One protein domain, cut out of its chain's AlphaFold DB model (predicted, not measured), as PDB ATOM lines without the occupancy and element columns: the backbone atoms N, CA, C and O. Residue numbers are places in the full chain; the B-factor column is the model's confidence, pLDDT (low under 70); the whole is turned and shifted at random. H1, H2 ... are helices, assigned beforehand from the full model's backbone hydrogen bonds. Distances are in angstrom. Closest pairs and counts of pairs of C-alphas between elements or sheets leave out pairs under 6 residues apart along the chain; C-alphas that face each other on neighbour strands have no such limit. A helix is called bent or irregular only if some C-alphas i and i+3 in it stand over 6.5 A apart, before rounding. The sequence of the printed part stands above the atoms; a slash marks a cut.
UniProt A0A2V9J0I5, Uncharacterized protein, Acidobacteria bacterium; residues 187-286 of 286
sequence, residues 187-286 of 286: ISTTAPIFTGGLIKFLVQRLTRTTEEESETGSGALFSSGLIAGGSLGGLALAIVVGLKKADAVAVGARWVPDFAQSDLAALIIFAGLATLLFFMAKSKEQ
ATOM      1  N   ILE A 187      -6.491 -16.364 -18.011       85.75
ATOM      2  CA  ILE A 187      -5.217 -16.573 -17.300       85.75
ATOM      3  C   ILE A 187      -3.993 -16.196 -18.155       85.75
ATOM      4  O   ILE A 187      -2.976 -15.736 -17.641       85.75
ATOM      5  N   SER A 188      -4.115 -16.324 -19.479       84.44
ATOM      6  CA  SER A 188      -3.086 -15.945 -20.446       84.44
ATOM      7  C   SER A 188      -2.815 -14.438 -20.492       84.44
ATOM      8  O   SER A 188      -1.685 -14.042 -20.768       84.44
ATOM      9  N   THR A 189      -3.806 -13.588 -20.201       83.44
ATOM     10  CA  THR A 189      -3.626 -12.128 -20.150       83.44
ATOM     11  C   THR A 189      -3.316 -11.630 -18.743       83.44
ATOM     12  O   THR A 189      -2.627 -10.622 -18.597       83.44
ATOM     13  N   THR A 190      -3.745 -12.345 -17.697       86.81
ATOM     14  CA  THR A 190      -3.449 -11.970 -16.305       86.81
ATOM     15  C   THR A 190      -2.049 -12.388 -15.852       86.81
ATOM     16  O   THR A 190      -1.438 -11.661 -15.069       86.81
ATOM     17  N   ALA A 191      -1.483 -13.485 -16.366       87.62
ATOM     18  CA  ALA A 191      -0.142 -13.943 -15.985       87.62
ATOM     19  C   ALA A 191       0.990 -12.936 -16.312       87.62
ATOM     20  O   ALA A 191       1.837 -12.698 -15.441       87.62
ATOM     21  N   PRO A 192       1.016 -12.266 -17.486       87.31
ATOM     22  CA  PRO A 192       1.969 -11.186 -17.748       87.31
ATOM     23  C   PRO A 192       1.808  -9.993 -16.797       87.31
ATOM     24  O   PRO A 192       2.804  -9.467 -16.301       87.31
ATOM     25  N   ILE A 193       0.564  -9.602 -16.489       86.81
ATOM     26  CA  ILE A 193       0.258  -8.508 -15.549       86.81
ATOM     27  C   ILE A 193       0.779  -8.859 -14.149       86.81
ATOM     28  O   ILE A 193       1.453  -8.049 -13.510       86.81
ATOM     29  N   PHE A 194       0.522 -10.089 -13.697       87.69
ATOM     30  CA  PHE A 194       1.023 -10.607 -12.429       87.69
ATOM     31  C   PHE A 194       2.554 -10.619 -12.385       87.69
ATOM     32  O   PHE A 194       3.140 -10.146 -11.414       87.69
ATOM     33  N   THR A 195       3.206 -11.089 -13.450       89.81
ATOM     34  CA  THR A 195       4.674 -11.121 -13.539       89.81
ATOM     35  C   THR A 195       5.265  -9.714 -13.462       89.81
ATOM     36  O   THR A 195       6.216  -9.495 -12.716       89.81
ATOM     37  N   GLY A 196       4.678  -8.734 -14.157       87.69
ATOM     38  CA  GLY A 196       5.084  -7.329 -14.050       87.69
ATOM     39  C   GLY A 196       4.946  -6.779 -12.625       87.69
ATOM     40  O   GLY A 196       5.859  -6.121 -12.120       87.69
ATOM     41  N   GLY A 197       3.843  -7.106 -11.942       87.19
ATOM     42  CA  GLY A 197       3.639  -6.772 -10.529       87.19
ATOM     43  C   GLY A 197       4.663  -7.433  -9.600       87.19
ATOM     44  O   GLY A 197       5.192  -6.777  -8.705       87.19
ATOM     45  N   LEU A 198       5.000  -8.702  -9.849       89.69
ATOM     46  CA  LEU A 198       6.012  -9.442  -9.095       89.69
ATOM     47  C   LEU A 198       7.410  -8.845  -9.289       89.69
ATOM     48  O   LEU A 198       8.134  -8.678  -8.310       89.69
ATOM     49  N   ILE A 199       7.776  -8.460 -10.516       88.00
ATOM     50  CA  ILE A 199       9.039  -7.761 -10.798       88.00
ATOM     51  C   ILE A 199       9.088  -6.444 -10.023       88.00
ATOM     52  O   ILE A 199      10.071  -6.192  -9.330       88.00
ATOM     53  N   LYS A 200       8.021  -5.632 -10.074       83.94
ATOM     54  CA  LYS A 200       7.941  -4.377  -9.310       83.94
ATOM     55  C   LYS A 200       8.114  -4.623  -7.809       83.94
ATOM     56  O   LYS A 200       8.904  -3.932  -7.173       83.94
ATOM     57  N   PHE A 201       7.424  -5.625  -7.265       85.00
ATOM     58  CA  PHE A 201       7.535  -6.005  -5.856       85.00
ATOM     59  C   PHE A 201       8.963  -6.429  -5.478       85.00
ATOM     60  O   PHE A 201       9.484  -5.992  -4.453       85.00
ATOM     61  N   LEU A 202       9.617  -7.247  -6.308       87.62
ATOM     62  CA  LEU A 202      10.996  -7.685  -6.081       87.62
ATOM     63  C   LEU A 202      11.983  -6.513  -6.133       87.62
ATOM     64  O   LEU A 202      12.846  -6.423  -5.263       87.62
ATOM     65  N   VAL A 203      11.837  -5.606  -7.105       83.56
ATOM     66  CA  VAL A 203      12.678  -4.403  -7.222       83.56
ATOM     67  C   VAL A 203      12.508  -3.509  -5.993       83.56
ATOM     68  O   VAL A 203      13.499  -3.197  -5.341       83.56
ATOM     69  N   GLN A 204      11.270  -3.186  -5.602       81.56
ATOM     70  CA  GLN A 204      10.998  -2.358  -4.418       81.56
ATOM     71  C   GLN A 204      11.570  -2.974  -3.134       81.56
ATOM     72  O   GLN A 204      12.157  -2.282  -2.301       81.56
ATOM     73  N   ARG A 205      11.454  -4.299  -2.983       83.19
ATOM     74  CA  ARG A 205      11.982  -5.013  -1.814       83.19
ATOM     75  C   ARG A 205      13.512  -5.024  -1.766       83.19
ATOM     76  O   ARG A 205      14.073  -5.046  -0.672       83.19
ATOM     77  N   LEU A 206      14.175  -5.030  -2.921       81.19
ATOM     78  CA  LEU A 206      15.634  -5.057  -3.030       81.19
ATOM     79  C   LEU A 206      16.263  -3.667  -2.909       81.19
ATOM     80  O   LEU A 206      17.322  -3.570  -2.290       81.19
ATOM     81  N   THR A 207      15.630  -2.615  -3.443       71.19
ATOM     82  CA  THR A 207      16.187  -1.254  -3.360       71.19
ATOM     83  C   THR A 207      15.721  -0.440  -2.147       71.19
ATOM     84  O   THR A 207      16.263   0.629  -1.893       71.19
ATOM     85  N   ARG A 208      14.810  -0.966  -1.304       64.81
ATOM     86  CA  ARG A 208      14.331  -0.291  -0.070       64.81
ATOM     87  C   ARG A 208      13.752   1.114  -0.324       64.81
ATOM     88  O   ARG A 208      13.781   1.965   0.562       64.81
ATOM     89  N   THR A 209      13.196   1.353  -1.505       56.78
ATOM     90  CA  THR A 209      12.562   2.624  -1.851       56.78
ATOM     91  C   THR A 209      11.164   2.733  -1.247       56.78
ATOM     92  O   THR A 209      10.303   1.877  -1.463       56.78
ATOM     93  N   THR A 210      10.941   3.794  -0.470       47.03
ATOM     94  CA  THR A 210       9.636   4.175   0.086       47.03
ATOM     95  C   THR A 210       8.794   4.826  -1.015       47.03
ATOM     96  O   THR A 210       9.263   5.766  -1.641       47.03
ATOM     97  N   GLU A 211       7.597   4.280  -1.246       47.00
ATOM     98  CA  GLU A 211       6.407   4.661  -2.050       47.00
ATOM     99  C   GLU A 211       6.290   5.950  -2.921       47.00
ATOM    100  O   GLU A 211       5.281   6.064  -3.615       47.00
ATOM    101  N   GLU A 212       7.240   6.884  -2.997       43.94
ATOM    102  CA  GLU A 212       7.038   8.215  -3.608       43.94
ATOM    103  C   GLU A 212       7.759   8.490  -4.941       43.94
ATOM    104  O   GLU A 212       7.607   9.578  -5.502       43.94
ATOM    105  N   GLU A 213       8.484   7.539  -5.533       41.69
ATOM    106  CA  GLU A 213       8.975   7.748  -6.900       41.69
ATOM    107  C   GLU A 213       7.862   7.519  -7.925       41.69
ATOM    108  O   GLU A 213       7.559   6.394  -8.312       41.69
ATOM    109  N   SER A 214       7.259   8.653  -8.300       44.12
ATOM    110  CA  SER A 214       6.456   9.000  -9.477       44.12
ATOM    111  C   SER A 214       5.915   7.857 -10.350       44.12
ATOM    112  O   SER A 214       6.614   6.934 -10.763       44.12
ATOM    113  N   GLU A 215       4.684   8.035 -10.831       48.25
ATOM    114  CA  GLU A 215       4.082   7.281 -11.946       48.25
ATOM    115  C   GLU A 215       4.967   7.213 -13.224       48.25
ATOM    116  O   GLU A 215       4.654   6.488 -14.166       48.25
ATOM    117  N   THR A 216       6.105   7.917 -13.230       53.94
ATOM    118  CA  THR A 216       7.121   8.029 -14.278       53.94
ATOM    119  C   THR A 216       8.460   7.373 -13.881       53.94
ATOM    120  O   THR A 216       9.529   7.832 -14.278       53.94
ATOM    121  N   GLY A 217       8.451   6.293 -13.093       65.88
ATOM    122  CA  GLY A 217       9.662   5.500 -12.846       65.88
ATOM    123  C   GLY A 217      10.297   4.971 -14.146       65.88
ATOM    124  O   GLY A 217       9.605   4.712 -15.137       65.88
ATOM    125  N   SER A 218      11.618   4.765 -14.154       67.81
ATOM    126  CA  SER A 218      12.378   4.251 -15.314       67.81
ATOM    127  C   SER A 218      11.783   2.956 -15.890       67.81
ATOM    128  O   SER A 218      11.672   2.806 -17.109       67.81
ATOM    129  N   GLY A 219      11.323   2.056 -15.015       75.00
ATOM    130  CA  GLY A 219      10.640   0.820 -15.393       75.00
ATOM    131  C   GLY A 219       9.280   1.048 -16.065       75.00
ATOM    132  O   GLY A 219       8.953   0.359 -17.031       75.00
ATOM    133  N   ALA A 220       8.507   2.044 -15.620       76.81
ATOM    134  CA  ALA A 220       7.221   2.391 -16.228       76.81
ATOM    135  C   ALA A 220       7.406   3.003 -17.627       76.81
ATOM    136  O   ALA A 220       6.728   2.594 -18.575       76.81
ATOM    137  N   LEU A 221       8.375   3.913 -17.788       79.19
ATOM    138  CA  LEU A 221       8.732   4.501 -19.086       79.19
ATOM    139  C   LEU A 221       9.186   3.440 -20.094       79.19
ATOM    140  O   LEU A 221       8.761   3.450 -21.249       79.19
ATOM    141  N   PHE A 222      10.017   2.496 -19.656       83.25
ATOM    142  CA  PHE A 222      10.481   1.414 -20.516       83.25
ATOM    143  C   PHE A 222       9.379   0.440 -20.901       83.25
ATOM    144  O   PHE A 222       9.257   0.084 -22.070       83.25
ATOM    145  N   SER A 223       8.539   0.051 -19.938       84.19
ATOM    146  CA  SER A 223       7.369  -0.776 -20.213       84.19
ATOM    147  C   SER A 223       6.442  -0.095 -21.223       84.19
ATOM    148  O   SER A 223       5.969  -0.749 -22.147       84.19
ATOM    149  N   SER A 224       6.215   1.216 -21.097       83.31
ATOM    150  CA  SER A 224       5.435   1.994 -22.068       83.31
ATOM    151  C   SER A 224       6.079   1.979 -23.463       83.31
ATOM    152  O   SER A 224       5.399   1.726 -24.460       83.31
ATOM    153  N   GLY A 225       7.407   2.133 -23.538       87.50
ATOM    154  CA  GLY A 225       8.170   2.001 -24.782       87.50
ATOM    155  C   GLY A 225       8.049   0.616 -25.428       87.50
ATOM    156  O   GLY A 225       7.830   0.525 -26.636       87.50
ATOM    157  N   LEU A 226       8.116  -0.461 -24.637       87.38
ATOM    158  CA  LEU A 226       7.912  -1.832 -25.116       87.38
ATOM    159  C   LEU A 226       6.483  -2.071 -25.619       87.38
ATOM    160  O   LEU A 226       6.308  -2.724 -26.644       87.38
ATOM    161  N   ILE A 227       5.466  -1.523 -24.947       87.88
ATOM    162  CA  ILE A 227       4.063  -1.625 -25.383       87.88
ATOM    163  C   ILE A 227       3.865  -0.895 -26.719       87.88
ATOM    164  O   ILE A 227       3.275  -1.451 -27.651       87.88
ATOM    165  N   ALA A 228       4.389   0.329 -26.838       88.44
ATOM    166  CA  ALA A 228       4.317   1.109 -28.071       88.44
ATOM    167  C   ALA A 228       5.071   0.417 -29.221       88.44
ATOM    168  O   ALA A 228       4.524   0.254 -30.313       88.44
ATOM    169  N   GLY A 229       6.294  -0.056 -28.962       88.31
ATOM    170  CA  GLY A 229       7.110  -0.784 -29.935       88.31
ATOM    171  C   GLY A 229       6.474  -2.102 -30.374       88.31
ATOM    172  O   GLY A 229       6.414  -2.381 -31.571       88.31
ATOM    173  N   GLY A 230       5.927  -2.877 -29.433       87.69
ATOM    174  CA  GLY A 230       5.205  -4.117 -29.722       87.69
ATOM    175  C   GLY A 230       3.956  -3.882 -30.571       87.69
ATOM    176  O   GLY A 230       3.705  -4.629 -31.514       87.69
ATOM    177  N   SER A 231       3.222  -2.799 -30.309       87.56
ATOM    178  CA  SER A 231       2.036  -2.422 -31.090       87.56
ATOM    179  C   SER A 231       2.394  -2.017 -32.524       87.56
ATOM    180  O   SER A 231       1.764  -2.481 -33.476       87.56
ATOM    181  N   LEU A 232       3.439  -1.199 -32.700       86.38
ATOM    182  CA  LEU A 232       3.931  -0.806 -34.025       86.38
ATOM    183  C   LEU A 232       4.506  -2.002 -34.800       86.38
ATOM    184  O   LEU A 232       4.232  -2.146 -35.991       86.38
ATOM    185  N   GLY A 233       5.250  -2.881 -34.125       88.56
ATOM    186  CA  GLY A 233       5.769  -4.119 -34.708       88.56
ATOM    187  C   GLY A 233       4.652  -5.071 -35.139       88.56
ATOM    188  O   GLY A 233       4.686  -5.595 -36.252       88.56
ATOM    189  N   GLY A 234       3.621  -5.231 -34.305       84.69
ATOM    190  CA  GLY A 234       2.428  -6.013 -34.631       84.69
ATOM    191  C   GLY A 234       1.664  -5.450 -35.831       84.69
ATOM    192  O   GLY A 234       1.269  -6.209 -36.714       84.69
ATOM    193  N   LEU A 235       1.522  -4.123 -35.922       83.94
ATOM    194  CA  LEU A 235       0.911  -3.466 -37.080       83.94
ATOM    195  C   LEU A 235       1.733  -3.683 -38.358       83.94
ATOM    196  O   LEU A 235       1.174  -4.027 -39.399       83.94
ATOM    197  N   ALA A 236       3.056  -3.525 -38.283       83.06
ATOM    198  CA  ALA A 236       3.946  -3.781 -39.412       83.06
ATOM    199  C   ALA A 236       3.840  -5.240 -39.889       83.06
ATOM    200  O   ALA A 236       3.701  -5.490 -41.088       83.06
ATOM    201  N   LEU A 237       3.821  -6.199 -38.957       82.19
ATOM    202  CA  LEU A 237       3.617  -7.613 -39.266       82.19
ATOM    203  C   LEU A 237       2.249  -7.860 -39.917       82.19
ATOM    204  O   LEU A 237       2.173  -8.552 -40.930       82.19
ATOM    205  N   ALA A 238       1.179  -7.261 -39.389       81.44
ATOM    206  CA  ALA A 238      -0.167  -7.390 -39.942       81.44
ATOM    207  C   ALA A 238      -0.257  -6.862 -41.385       81.44
ATOM    208  O   ALA A 238      -0.899  -7.493 -42.226       81.44
ATOM    209  N   ILE A 239       0.430  -5.759 -41.703       82.69
ATOM    210  CA  ILE A 239       0.522  -5.233 -43.075       82.69
ATOM    211  C   ILE A 239       1.243  -6.232 -43.989       82.69
ATOM    212  O   ILE A 239       0.765  -6.526 -45.084       82.69
ATOM    213  N   VAL A 240       2.370  -6.796 -43.547       83.06
ATOM    214  CA  VAL A 240       3.139  -7.782 -44.328       83.06
ATOM    215  C   VAL A 240       2.329  -9.054 -44.596       83.06
ATOM    216  O   VAL A 240       2.310  -9.549 -45.729       83.06
ATOM    217  N   VAL A 241       1.641  -9.566 -43.573       80.19
ATOM    218  CA  VAL A 241       0.746 -10.726 -43.687       80.19
ATOM    219  C   VAL A 241      -0.427 -10.402 -44.615       80.19
ATOM    220  O   VAL A 241      -0.732 -11.189 -45.510       80.19
ATOM    221  N   GLY A 242      -1.028  -9.217 -44.479       79.88
ATOM    222  CA  GLY A 242      -2.117  -8.745 -45.337       79.88
ATOM    223  C   GLY A 242      -1.729  -8.615 -46.814       79.88
ATOM    224  O   GLY A 242      -2.528  -8.936 -47.691       79.88
ATOM    225  N   LEU A 243      -0.482  -8.235 -47.109       83.88
ATOM    226  CA  LEU A 243       0.070  -8.185 -48.472       83.88
ATOM    227  C   LEU A 243       0.498  -9.562 -49.014       83.88
ATOM    228  O   LEU A 243       1.122  -9.630 -50.075       83.88
ATOM    229  N   LYS A 244       0.189 -10.658 -48.300       76.69
ATOM    230  CA  LYS A 244       0.574 -12.041 -48.635       76.69
ATOM    231  C   LYS A 244       2.086 -12.224 -48.848       76.69
ATOM    232  O   LYS A 244       2.510 -13.118 -49.572       76.69
ATOM    233  N   LYS A 245       2.914 -11.397 -48.196       74.31
ATOM    234  CA  LYS A 245       4.385 -11.520 -48.175       74.31
ATOM    235  C   LYS A 245       4.895 -12.123 -46.862       74.31
ATOM    236  O   LYS A 245       6.049 -11.910 -46.495       74.31
ATOM    237  N   ALA A 246       4.040 -12.872 -46.164       63.22
ATOM    238  CA  ALA A 246       4.344 -13.486 -44.873       63.22
ATOM    239  C   ALA A 246       5.624 -14.338 -44.928       63.22
ATOM    240  O   ALA A 246       6.491 -14.203 -44.065       63.22
ATOM    241  N   ASP A 247       5.803 -15.105 -46.007       63.31
ATOM    242  CA  ASP A 247       6.964 -15.981 -46.169       63.31
ATOM    243  C   ASP A 247       8.281 -15.205 -46.229       63.31
ATOM    244  O   ASP A 247       9.295 -15.692 -45.744       63.31
ATOM    245  N   ALA A 248       8.297 -13.978 -46.765       63.22
ATOM    246  CA  ALA A 248       9.518 -13.182 -46.893       63.22
ATOM    247  C   ALA A 248      10.056 -12.666 -45.545       63.22
ATOM    248  O   ALA A 248      11.261 -12.453 -45.420       63.22
ATOM    249  N   VAL A 249       9.180 -12.485 -44.551       65.62
ATOM    250  CA  VAL A 249       9.494 -11.853 -43.252       65.62
ATOM    251  C   VAL A 249       9.464 -12.857 -42.093       65.62
ATOM    252  O   VAL A 249       9.870 -12.532 -40.981       65.62
ATOM    253  N   ALA A 250       9.059 -14.105 -42.341       66.31
ATOM    254  CA  ALA A 250       9.052 -15.182 -41.355       66.31
ATOM    255  C   ALA A 250      10.476 -15.675 -41.005       66.31
ATOM    256  O   ALA A 250      10.835 -16.821 -41.259       66.31
ATOM    257  N   VAL A 251      11.311 -14.807 -40.424       63.75
ATOM    258  CA  VAL A 251      12.712 -15.101 -40.071       63.75
ATOM    259  C   VAL A 251      12.799 -16.248 -39.058       63.75
ATOM    260  O   VAL A 251      13.595 -17.160 -39.249       63.75
ATOM    261  N   GLY A 252      11.935 -16.268 -38.035       58.56
ATOM    262  CA  GLY A 252      11.923 -17.321 -37.008       58.56
ATOM    263  C   GLY A 252      11.537 -18.701 -37.549       58.56
ATOM    264  O   GLY A 252      12.244 -19.673 -37.309       58.56
ATOM    265  N   ALA A 253      10.474 -18.775 -38.357       60.94
ATOM    266  CA  ALA A 253      10.040 -20.027 -38.981       60.94
ATOM    267  C   ALA A 253      11.005 -20.519 -40.078       60.94
ATOM    268  O   ALA A 253      11.043 -21.709 -40.370       60.94
ATOM    269  N   ARG A 254      11.796 -19.617 -40.680       60.47
ATOM    270  CA  ARG A 254      12.812 -19.959 -41.688       60.47
ATOM    271  C   ARG A 254      14.136 -20.430 -41.095       60.47
ATOM    272  O   ARG A 254      14.762 -21.303 -41.681       60.47
ATOM    273  N   TRP A 255      14.583 -19.832 -39.990       64.25
ATOM    274  CA  TRP A 255      15.894 -20.129 -39.405       64.25
ATOM    275  C   TRP A 255      15.837 -21.227 -38.341       64.25
ATOM    276  O   TRP A 255      16.758 -22.036 -38.281       64.25
ATOM    277  N   VAL A 256      14.782 -21.281 -37.514       69.06
ATOM    278  CA  VAL A 256      14.650 -22.297 -36.455       69.06
ATOM    279  C   VAL A 256      13.171 -22.688 -36.245       69.06
ATOM    280  O   VAL A 256      12.560 -22.271 -35.258       69.06
ATOM    281  N   PRO A 257      12.562 -23.470 -37.158       67.56
ATOM    282  CA  PRO A 257      11.127 -23.781 -37.133       67.56
ATOM    283  C   PRO A 257      10.669 -24.489 -35.849       67.56
ATOM    284  O   PRO A 257       9.668 -24.079 -35.261       67.56
ATOM    285  N   ASP A 258      11.435 -25.469 -35.362       69.38
ATOM    286  CA  ASP A 258      11.081 -26.239 -34.158       69.38
ATOM    287  C   ASP A 258      11.196 -25.407 -32.874       69.38
ATOM    288  O   ASP A 258      10.406 -25.559 -31.945       69.38
ATOM    289  N   PHE A 259      12.154 -24.477 -32.822       70.38
ATOM    290  CA  PHE A 259      12.304 -23.577 -31.680       70.38
ATOM    291  C   PHE A 259      11.233 -22.486 -31.706       70.38
ATOM    292  O   PHE A 259      10.623 -22.209 -30.679       70.38
ATOM    293  N   ALA A 260      10.945 -21.911 -32.877       67.62
ATOM    294  CA  ALA A 260       9.984 -20.821 -33.029       67.62
ATOM    295  C   ALA A 260       8.539 -21.212 -32.671       67.62
ATOM    296  O   ALA A 260       7.767 -20.339 -32.281       67.62
ATOM    297  N   GLN A 261       8.175 -22.494 -32.792       71.00
ATOM    298  CA  GLN A 261       6.849 -23.002 -32.416       71.00
ATOM    299  C   GLN A 261       6.797 -23.621 -31.010       71.00
ATOM    300  O   GLN A 261       5.727 -24.027 -30.565       71.00
ATOM    301  N   SER A 262       7.927 -23.699 -30.301       82.56
ATOM    302  CA  SER A 262       7.979 -24.311 -28.971       82.56
ATOM    303  C   SER A 262       7.509 -23.357 -27.863       82.56
ATOM    304  O   SER A 262       7.934 -22.201 -27.796       82.56
ATOM    305  N   ASP A 263       6.718 -23.875 -26.916       83.38
ATOM    306  CA  ASP A 263       6.323 -23.150 -25.694       83.38
ATOM    307  C   ASP A 263       7.542 -22.702 -24.869       83.38
ATOM    308  O   ASP A 263       7.524 -21.677 -24.184       83.38
ATOM    309  N   LEU A 264       8.643 -23.452 -24.973       85.62
ATOM    310  CA  LEU A 264       9.902 -23.166 -24.297       85.62
ATOM    311  C   LEU A 264      10.550 -21.885 -24.845       85.62
ATOM    312  O   LEU A 264      11.009 -21.055 -24.060       85.62
ATOM    313  N   ALA A 265      10.538 -21.665 -26.164       83.38
ATOM    314  CA  ALA A 265      11.049 -20.424 -26.745       83.38
ATOM    315  C   ALA A 265      10.232 -19.204 -26.302       83.38
ATOM    316  O   ALA A 265      10.815 -18.179 -25.942       83.38
ATOM    317  N   ALA A 266       8.901 -19.325 -26.256       83.75
ATOM    318  CA  ALA A 266       8.039 -18.270 -25.725       83.75
ATOM    319  C   ALA A 266       8.382 -17.954 -24.259       83.75
ATOM    320  O   ALA A 266       8.510 -16.783 -23.891       83.75
ATOM    321  N   LEU A 267       8.618 -18.986 -23.442       86.94
ATOM    322  CA  LEU A 267       9.007 -18.835 -22.041       86.94
ATOM    323  C   LEU A 267      10.398 -18.202 -21.879       86.94
ATOM    324  O   LEU A 267      10.566 -17.341 -21.018       86.94
ATOM    325  N   ILE A 268      11.375 -18.556 -22.722       88.88
ATOM    326  CA  ILE A 268      12.708 -17.925 -22.732       88.88
ATOM    327  C   ILE A 268      12.602 -16.442 -23.081       88.88
ATOM    328  O   ILE A 268      13.186 -15.611 -22.387       88.88
ATOM    329  N   ILE A 269      11.861 -16.092 -24.137       87.56
ATOM    330  CA  ILE A 269      11.688 -14.692 -24.553       87.56
ATOM    331  C   ILE A 269      10.992 -13.902 -23.442       87.56
ATOM    332  O   ILE A 269      11.424 -12.801 -23.096       87.56
ATOM    333  N   PHE A 270       9.955 -14.483 -22.837       88.94
ATOM    334  CA  PHE A 270       9.239 -13.877 -21.723       88.94
ATOM    335  C   PHE A 270      10.139 -13.671 -20.495       88.94
ATOM    336  O   PHE A 270      10.184 -12.571 -19.944       88.94
ATOM    337  N   ALA A 271      10.912 -14.686 -20.102       89.56
ATOM    338  CA  ALA A 271      11.878 -14.589 -19.009       89.56
ATOM    339  C   ALA A 271      12.984 -13.564 -19.312       89.56
ATOM    340  O   ALA A 271      13.386 -12.809 -18.424       89.56
ATOM    341  N   GLY A 272      13.439 -13.485 -20.565       90.50
ATOM    342  CA  GLY A 272      14.395 -12.484 -21.031       90.50
ATOM    343  C   GLY A 272      13.856 -11.061 -20.890       90.50
ATOM    344  O   GLY A 272      14.532 -10.207 -20.318       90.50
ATOM    345  N   LEU A 273      12.615 -10.813 -21.322       88.62
ATOM    346  CA  LEU A 273      11.944  -9.517 -21.157       88.62
ATOM    347  C   LEU A 273      11.722  -9.162 -19.682       88.62
ATOM    348  O   LEU A 273      11.978  -8.026 -19.284       88.62
ATOM    349  N   ALA A 274      11.296 -10.126 -18.861       87.19
ATOM    350  CA  ALA A 274      11.127  -9.954 -17.418       87.19
ATOM    351  C   ALA A 274      12.449  -9.582 -16.724       87.19
ATOM    352  O   ALA A 274      12.500  -8.674 -15.893       87.19
ATOM    353  N   THR A 275      13.534 -10.251 -17.107       87.94
ATOM    354  CA  THR A 275      14.881 -10.002 -16.581       87.94
ATOM    355  C   THR A 275      15.402  -8.635 -17.018       87.94
ATOM    356  O   THR A 275      15.959  -7.893 -16.209       87.94
ATOM    357  N   LEU A 276      15.175  -8.259 -18.279       87.75
ATOM    358  CA  LEU A 276      15.541  -6.944 -18.801       87.75
ATOM    359  C   LEU A 276      14.785  -5.839 -18.046       87.75
ATOM    360  O   LEU A 276      15.413  -4.894 -17.573       87.75
ATOM    361  N   LEU A 277      13.474  -6.001 -17.841       85.25
ATOM    362  CA  LEU A 277      12.665  -5.093 -17.020       85.25
ATOM    363  C   LEU A 277      13.224  -4.946 -15.600       85.25
ATOM    364  O   LEU A 277      13.358  -3.825 -15.112       85.25
ATOM    365  N   PHE A 278      13.586  -6.058 -14.957       84.69
ATOM    366  CA  PHE A 278      14.184  -6.054 -13.623       84.69
ATOM    367  C   PHE A 278      15.511  -5.278 -13.582       84.69
ATOM    368  O   PHE A 278      15.714  -4.439 -12.702       84.69
ATOM    369  N   PHE A 279      16.404  -5.504 -14.550       83.94
ATOM    370  CA  PHE A 279      17.679  -4.787 -14.614       83.94
ATOM    371  C   PHE A 279      17.503  -3.296 -14.891       83.94
ATOM    372  O   PHE A 279      18.169  -2.480 -14.255       83.94
ATOM    373  N   MET A 280      16.595  -2.923 -15.792       81.25
ATOM    374  CA  MET A 280      16.378  -1.518 -16.131       81.25
ATOM    375  C   MET A 280      15.687  -0.731 -15.023       81.25
ATOM    376  O   MET A 280      15.975   0.451 -14.839       81.25
ATOM    377  N   ALA A 281      14.814  -1.390 -14.261       76.06
ATOM    378  CA  ALA A 281      14.237  -0.796 -13.065       76.06
ATOM    379  C   ALA A 281      15.319  -0.496 -12.010       76.06
ATOM    380  O   ALA A 281      15.226   0.517 -11.331       76.06
ATOM    381  N   LYS A 282      16.377  -1.318 -11.930       73.62
ATOM    382  CA  LYS A 282      17.497  -1.136 -10.991       73.62
ATOM    383  C   LYS A 282      18.569  -0.142 -11.470       73.62
ATOM    384  O   LYS A 282      19.224   0.492 -10.650       73.62
ATOM    385  N   SER A 283      18.808  -0.014 -12.778       64.56
ATOM    386  CA  SER A 283      20.026   0.633 -13.307       64.56
ATOM    387  C   SER A 283      20.072   2.165 -13.232       64.56
ATOM    388  O   SER A 283      21.028   2.741 -13.746       64.56
ATOM    389  N   LYS A 284      19.053   2.844 -12.691       53.06
ATOM    390  CA  LYS A 284      18.990   4.318 -12.701       53.06
ATOM    391  C   LYS A 284      18.709   4.960 -11.338       53.06
ATOM    392  O   LYS A 284      18.448   6.152 -11.283       53.06
ATOM    393  N   GLU A 285      18.797   4.169 -10.269       47.19
ATOM    394  CA  GLU A 285      18.823   4.634  -8.871       47.19
ATOM    395  C   GLU A 285      20.245   5.026  -8.399       47.19
ATOM    396  O   GLU A 285      20.450   5.283  -7.216       47.19
ATOM    397  N   GLN A 286      21.234   5.052  -9.309       34.12
ATOM    398  CA  GLN A 286      22.595   5.555  -9.069       34.12
ATOM    399  C   GLN A 286      22.839   6.878  -9.789       34.12
ATOM    400  O   GLN A 286      22.422   6.984 -10.967       34.12
TER     401      GLN A 286
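Overview. This is residues 187 to 286 of the 286 residues of an uncharacterized protein of Acidobacteria bacterium (UniProt A0A2V9J0I5). Three long helices make an open, elongated frame: H2 and H6 meet near one end of each and spread apart as a V, and H1 packs on the later part of H6. The short helices H3, H4 and H5 cross the open end of the V from H2 to H6, and residues 210 to 215 of the link from H1 to H2 stick out at the other end. The printed part has 100 residues, with six named helices, H1 to H6 in chain order, and no named strand; its class is all helix. It is loose, with a radius of gyration of the C-alphas of 17.0 A, and spans 52 by 29 by 25 A.

Arrangement. H2, residues 218 to 242, touches H6, residues 263 to 282, with its residues 218 to 223 alone; the closest C-alphas, those of Gly 219 and Ala 281, are 4.6 A apart. They run opposite ways at a shallow tilt of 34.7 degrees, only just short of steep. H6 touches H1, residues 187 to 207, with residues 274 to 282 alone; the closest C-alphas, those of Ile 199 and Phe 278, are 6.1 A apart. These two run the same way at a shallow tilt of 32 degrees, only just short of steep. H1 and H2 are near each other, with 6 pairs of C-alphas within 10 A. H3, residues 246 to 249, is close to H2 but not clearly touching, with C-alphas 240 and 246 closest at 5.9 A. H3 and H4, residues 251 to 255, meet only through their link. H5, residues 257 to 260, is close to H4 but not clearly touching, with C-alphas 252 and 260 closest at 5.6 A. H5 is also close to H6 but not clearly touching, with C-alphas 259 and 265 closest at 6.0 A. Every backbone O i to N i+4 pair is within hydrogen-bond range in H2, H4 and H6, and 15 of 17 are in H1; H3 and H5 are too short for such a pair.

Along the chain. H2 is the longest helix, 35.8 A from C-alpha 218 at (12.378, 4.251, -15.314) to C-alpha 242 at (-2.117, -8.745, -45.337). H1 spans 29.8 A from C-alpha 187 at (-5.217, -16.573, -17.300) to C-alpha 207; it is neither bent nor irregular, but only just: C-alphas 189 and 192 are 6.2 A apart. H6 spans 28.7 A and ends with C-alpha 282 at (17.497, -1.136, -10.991).

Size, cuts and confidence. The two C-alphas farthest apart, those of Thr 210 and Lys 244, are 52.1 A apart. The printed part has no cut and ends at the chain's last residue, Gln 286. No link is long; that from H1 to H2, 10 residues, is short, and the other four are tight. The mean pLDDT of the printed part is 76.5; it is under 70 at residues 208 to 218, 246 to 258, 260 and 283 to 286.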